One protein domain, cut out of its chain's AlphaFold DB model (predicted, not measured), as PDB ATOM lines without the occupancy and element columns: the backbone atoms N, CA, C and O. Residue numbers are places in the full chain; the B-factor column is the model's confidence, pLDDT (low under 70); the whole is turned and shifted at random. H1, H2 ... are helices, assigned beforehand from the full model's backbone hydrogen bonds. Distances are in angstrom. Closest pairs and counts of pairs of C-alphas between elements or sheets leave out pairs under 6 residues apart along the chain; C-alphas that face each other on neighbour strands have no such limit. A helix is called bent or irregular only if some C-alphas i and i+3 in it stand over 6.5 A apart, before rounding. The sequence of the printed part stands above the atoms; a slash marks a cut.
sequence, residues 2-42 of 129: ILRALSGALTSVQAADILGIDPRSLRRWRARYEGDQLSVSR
ATOM      1  N   ILE A   2     214.283 181.874 170.311       59.94
ATOM      2  CA  ILE A   2     214.056 183.324 170.526       59.94
ATOM      3  C   ILE A   2     212.953 183.648 171.560       59.94
ATOM      4  O   ILE A   2     213.164 184.455 172.458       59.94
ATOM      5  N   LEU A   3     211.810 182.957 171.526       61.59
ATOM      6  CA  LEU A   3     210.681 183.250 172.428       61.59
ATOM      7  C   LEU A   3     210.956 182.939 173.907       61.59
ATOM      8  O   LEU A   3     210.341 183.548 174.774       61.59
ATOM      9  N   ARG A   4     211.891 182.027 174.214       57.84
ATOM     10  CA  ARG A   4     212.235 181.673 175.602       57.84
ATOM     11  C   ARG A   4     213.123 182.733 176.256       57.84
ATOM     12  O   ARG A   4     212.959 182.987 177.441       57.84
ATOM     13  N   ALA A   5     213.997 183.375 175.480       55.16
ATOM     14  CA  ALA A   5     214.817 184.495 175.942       55.16
ATOM     15  C   ALA A   5     213.976 185.768 176.165       55.16
ATOM     16  O   ALA A   5     214.231 186.521 177.097       55.16
ATOM     17  N   LEU A   6     212.927 185.968 175.360       59.75
ATOM     18  CA  LEU A   6     212.023 187.122 175.466       59.75
ATOM     19  C   LEU A   6     210.878 186.915 176.475       59.75
ATOM     20  O   LEU A   6     210.277 187.885 176.927       59.75
ATOM     21  N   SER A   7     210.596 185.667 176.869       63.88
ATOM     22  CA  SER A   7     209.475 185.271 177.742       63.88
ATOM     23  C   SER A   7     209.450 185.945 179.123       63.88
ATOM     24  O   SER A   7     208.398 185.919 179.767       63.88
ATOM     25  N   GLY A   8     210.575 186.490 179.595       65.88
ATOM     26  CA  GLY A   8     210.660 187.234 180.859       65.88
ATOM     27  C   GLY A   8     210.748 188.754 180.696       65.88
ATOM     28  O   GLY A   8     210.461 189.472 181.646       65.88
ATOM     29  N   ALA A   9     211.121 189.242 179.510       71.81
ATOM     30  CA  ALA A   9     211.407 190.657 179.259       71.81
ATOM     31  C   ALA A   9     210.296 191.376 178.477       71.81
ATOM     32  O   ALA A   9     210.175 192.593 178.559       71.81
ATOM     33  N   LEU A  10     209.481 190.636 177.721       74.38
ATOM     34  CA  LEU A  10     208.433 191.197 176.874       74.38
ATOM     35  C   LEU A  10     207.047 190.771 177.335       74.38
ATOM     36  O   LEU A  10     206.758 189.592 177.565       74.38
ATOM     37  N   THR A  11     206.155 191.756 177.399       80.44
ATOM     38  CA  THR A  11     204.729 191.497 177.585       80.44
ATOM     39  C   THR A  11     204.177 190.740 176.371       80.44
ATOM     40  O   THR A  11     204.662 190.879 175.245       80.44
ATOM     41  N   SER A  12     203.118 189.945 176.569       78.12
ATOM     42  CA  SER A  12     202.502 189.172 175.477       78.12
ATOM     43  C   SER A  12     202.018 190.043 174.315       78.12
ATOM     44  O   SER A  12     201.833 189.538 173.219       78.12
ATOM     45  N   VAL A  13     201.751 191.325 174.566       83.31
ATOM     46  CA  VAL A  13     201.297 192.270 173.541       83.31
ATOM     47  C   VAL A  13     202.473 192.714 172.674       83.31
ATOM     48  O   VAL A  13     202.393 192.613 171.459       83.31
ATOM     49  N   GLN A  14     203.597 193.093 173.282       86.00
ATOM     50  CA  GLN A  14     204.794 193.492 172.536       86.00
ATOM     51  C   GLN A  14     205.380 192.336 171.717       86.00
ATOM     52  O   GLN A  14     205.815 192.519 170.588       86.00
ATOM     53  N   ALA A  15     205.354 191.118 172.260       84.81
ATOM     54  CA  ALA A  15     205.772 189.942 171.504       84.81
ATOM     55  C   ALA A  15     204.856 189.674 170.295       84.81
ATOM     56  O   ALA A  15     205.330 189.204 169.269       84.81
ATOM     57  N   ALA A  16     203.558 189.972 170.404       87.44
ATOM     58  CA  ALA A  16     202.610 189.810 169.306       87.44
ATOM     59  C   ALA A  16     202.857 190.836 168.189       87.44
ATOM     60  O   ALA A  16     202.829 190.466 167.019       87.44
ATOM     61  N   ASP A  17     203.187 192.071 168.567       88.19
ATOM     62  CA  ASP A  17     203.542 193.158 167.652       88.19
ATOM     63  C   ASP A  17     204.809 192.840 166.838       88.19
ATOM     64  O   ASP A  17     204.784 192.853 165.611       88.19
ATOM     65  N   ILE A  18     205.884 192.397 167.505       88.00
ATOM     66  CA  ILE A  18     207.141 191.986 166.844       88.00
ATOM     67  C   ILE A  18     206.919 190.825 165.864       88.00
ATOM     68  O   ILE A  18     207.549 190.752 164.812       88.00
ATOM     69  N   LEU A  19     206.049 189.884 166.230       85.88
ATOM     70  CA  LEU A  19     205.753 188.704 165.421       85.88
ATOM     71  C   LEU A  19     204.690 188.970 164.346       85.88
ATOM     72  O   LEU A  19     204.445 188.083 163.528       85.88
ATOM     73  N   GLY A  20     204.042 190.138 164.356       90.06
ATOM     74  CA  GLY A  20     202.944 190.465 163.448       90.06
ATOM     75  C   GLY A  20     201.737 189.528 163.579       90.06
ATOM     76  O   GLY A  20     201.056 189.261 162.591       90.06
ATOM     77  N   ILE A  21     201.481 188.984 164.774       90.06
ATOM     78  CA  ILE A  21     200.353 188.073 165.023       90.06
ATOM     79  C   ILE A  21     199.379 188.651 166.044       90.06
ATOM     80  O   ILE A  21     199.731 189.490 166.864       90.06
ATOM     81  N   ASP A  22     198.146 188.147 166.049       90.88
ATOM     82  CA  ASP A  22     197.148 188.570 167.029       90.88
ATOM     83  C   ASP A  22     197.551 188.171 168.476       90.88
ATOM     84  O   ASP A  22     197.908 187.007 168.728       90.88
ATOM     85  N   PRO A  23     197.437 189.080 169.468       87.69
ATOM     86  CA  PRO A  23     197.811 188.806 170.856       87.69
ATOM     87  C   PRO A  23     197.064 187.626 171.492       87.69
ATOM     88  O   PRO A  23     197.613 186.913 172.338       87.69
ATOM     89  N   ARG A  24     195.806 187.380 171.101       88.25
ATOM     90  CA  ARG A  24     194.999 186.260 171.609       88.25
ATOM     91  C   ARG A  24     195.507 184.933 171.056       88.25
ATOM     92  O   ARG A  24     195.547 183.943 171.793       88.25
ATOM     93  N   SER A  25     195.928 184.919 169.794       86.88
ATOM     94  CA  SER A  25     196.581 183.766 169.168       86.88
ATOM     95  C   SER A  25     197.910 183.444 169.849       86.88
ATOM     96  O   SER A  25     198.138 182.286 170.213       86.88
ATOM     97  N   LEU A  26     198.728 184.462 170.146       87.06
ATOM     98  CA  LEU A  26     199.984 184.272 170.877       87.06
ATOM     99  C   LEU A  26     199.754 183.747 172.305       87.06
ATOM    100  O   LEU A  26     200.460 182.840 172.746       87.06
ATOM    101  N   ARG A  27     198.726 184.234 173.018       83.69
ATOM    102  CA  ARG A  27     198.346 183.716 174.351       83.69
ATOM    103  C   ARG A  27     197.938 182.244 174.316       83.69
ATOM    104  O   ARG A  27     198.375 181.468 175.163       83.69
ATOM    105  N   ARG A  28     197.122 181.841 173.334       85.69
ATOM    106  CA  ARG A  28     196.708 180.437 173.159       85.69
ATOM    107  C   ARG A  28     197.889 179.535 172.831       85.69
ATOM    108  O   ARG A  28     197.958 178.421 173.342       85.69
ATOM    109  N   TRP A  29     198.801 180.008 171.989       85.06
ATOM    110  CA  TRP A  29     200.020 179.286 171.655       85.06
ATOM    111  C   TRP A  29     200.907 179.125 172.895       85.06
ATOM    112  O   TRP A  29     201.231 177.998 173.257       85.06
ATOM    113  N   ARG A  30     201.180 180.210 173.633       80.12
ATOM    114  CA  ARG A  30     201.949 180.180 174.890       80.12
ATOM    115  C   ARG A  30     201.364 179.200 175.908       80.12
ATOM    116  O   ARG A  30     202.108 178.393 176.449       80.12
ATOM    117  N   ALA A  31     200.045 179.198 176.101       83.19
ATOM    118  CA  ALA A  31     199.376 178.272 177.017       83.19
ATOM    119  C   ALA A  31     199.622 176.791 176.671       83.19
ATOM    120  O   ALA A  31     199.710 175.962 177.574       83.19
ATOM    121  N   ARG A  32     199.782 176.451 175.382       79.88
ATOM    122  CA  ARG A  32     200.147 175.088 174.964       79.88
ATOM    123  C   ARG A  32     201.581 174.756 175.355       79.88
ATOM    124  O   ARG A  32     201.803 173.710 175.938       79.88
ATOM    125  N   TYR A  33     202.538 175.645 175.098       72.62
ATOM    126  CA  TYR A  33     203.953 175.385 175.401       72.62
ATOM    127  C   TYR A  33     204.270 175.422 176.899       72.62
ATOM    128  O   TYR A  33     205.110 174.660 177.374       72.62
ATOM    129  N   GLU A  34     203.604 176.297 177.648       70.50
ATOM    130  CA  GLU A  34     203.777 176.433 179.096       70.50
ATOM    131  C   GLU A  34     203.061 175.291 179.838       70.50
ATOM    132  O   GLU A  34     203.628 174.683 180.745       70.50
ATOM    133  N   GLY A  35     201.866 174.898 179.378       64.88
ATOM    134  CA  GLY A  35     201.144 173.732 179.892       64.88
ATOM    135  C   GLY A  35     201.809 172.391 179.556       64.88
ATOM    136  O   GLY A  35     201.762 171.461 180.363       64.88
ATOM    137  N   ASP A  36     202.478 172.282 178.405       61.09
ATOM    138  CA  ASP A  36     203.120 171.032 177.995       61.09
ATOM    139  C   ASP A  36     204.433 170.755 178.755       61.09
ATOM    140  O   ASP A  36     204.734 169.605 179.073       61.09
ATOM    141  N   GLN A  37     205.154 171.791 179.207       54.97
ATOM    142  CA  GLN A  37     206.302 171.603 180.114       54.97
ATOM    143  C   GLN A  37     205.892 171.057 181.499       54.97
ATOM    144  O   GLN A  37     206.643 170.295 182.117       54.97
ATOM    145  N   LEU A  38     204.673 171.355 181.966       52.06
ATOM    146  CA  LEU A  38     204.096 170.748 183.175       52.06
ATOM    147  C   LEU A  38     203.621 169.297 182.955       52.06
ATOM    148  O   LEU A  38     203.544 168.522 183.914       52.06
ATOM    149  N   SER A  39     203.334 168.909 181.709       51.19
ATOM    150  CA  SER A  39     202.843 167.572 181.347       51.19
ATOM    151  C   SER A  39     203.968 166.527 181.249       51.19
ATOM    152  O   SER A  39     203.753 165.343 181.535       51.19
ATOM    153  N   VAL A  40     205.183 166.956 180.889       55.03
ATOM    154  CA  VAL A  40     206.366 166.083 180.805       55.03
ATOM    155  C   VAL A  40     206.877 165.711 182.201       55.03
ATOM    156  O   VAL A  40     207.240 164.561 182.444       55.03
ATOM    157  N   SER A  41     206.804 166.637 183.161       53.72
ATOM    158  CA  SER A  41     207.309 166.419 184.525       53.72
ATOM    159  C   SER A  41     206.432 165.478 185.370       53.72
ATOM    160  O   SER A  41     206.934 164.810 186.269       53.72
ATOM    161  N   ARG A  42     205.126 165.347 185.071       53.56
ATOM    162  CA  ARG A  42     204.221 164.422 185.796       53.56
ATOM    163  C   ARG A  42     204.194 162.992 185.256       53.56
ATOM    164  O   ARG A  42     203.636 162.116 185.915       53.56
TER     165      ARG A  42
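This is residues 2 to 42 of the 129 residues of an uncharacterized protein of Candidatus Rokubacteria bacterium (UniProt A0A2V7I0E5). Picture one long helix, H3, reaching away as an arm, with the shorter helix H2 set crosswise at its first end and a small helical turn, H1, near H2 but off to the side of H3. Residues 31 to 42, of which 31 to 41 belong to H3, stick out free, and this arm makes much of the length. The printed part has 41 residues with three named helices, in the order H1, H2, H3, and no named strand; the class is all helix. The whole is only just loose, close to compact, with a radius of gyration of the C-alphas of 11.0 A, and its C-alphas span 34 by 19 by 13 A.

Begin at C-alpha 2, at (214.056, 183.324, 170.526), where H1 starts; it holds residues 2 to 6 and measures 6.6 A from first to last C-alpha. Next look at C-alpha 12, at (202.502, 189.172, 175.477): from there H2 runs through residues 12 to 19, 10.6 A long. H3 holds residues 23 to 41 and is the longest helix, 27.9 A from its first to its last C-alpha. Find its end at C-alpha 41, at (207.309, 166.419, 184.525). No helix is bent.

Start at H1, which touches no helix. H1 and H2 are close but not clearly touching: their closest C-alphas, those of Leu 6 and Ala 15, are 7.9 A apart. H1 and H3 are apart. Go on to H2, which touches H3; the closest C-alphas are those of Ala 16 and Pro 23, 5.1 A apart. H3 touches H2 with residues 23 to 27 alone. The lines of H2 and H3 stand at 73 degrees, only just about perpendicular, and their centres are 15.8 A apart. Look at the backbone O and N atoms: in H1 and H2 every O i to N i+4 pair is within hydrogen-bond range, and in H3 13 of 15 are.

The outline is elongated, and the two C-alphas farthest apart, those of Gly 20 and Arg 42, are 34.3 A from each other. Go from the first printed C-alpha, of Ile 2, to the last, of Arg 42, and the distance is 26.2 A. The printed part has no cut. The link from H1 to H2, of 5 residues, is tight, and so is the link from H2 to H3, of 3 residues. Read the B-factor column for the model's confidence: the mean pLDDT of the printed part is 74.2, and the residues under 70 are 2 to 8 and 35 to 42.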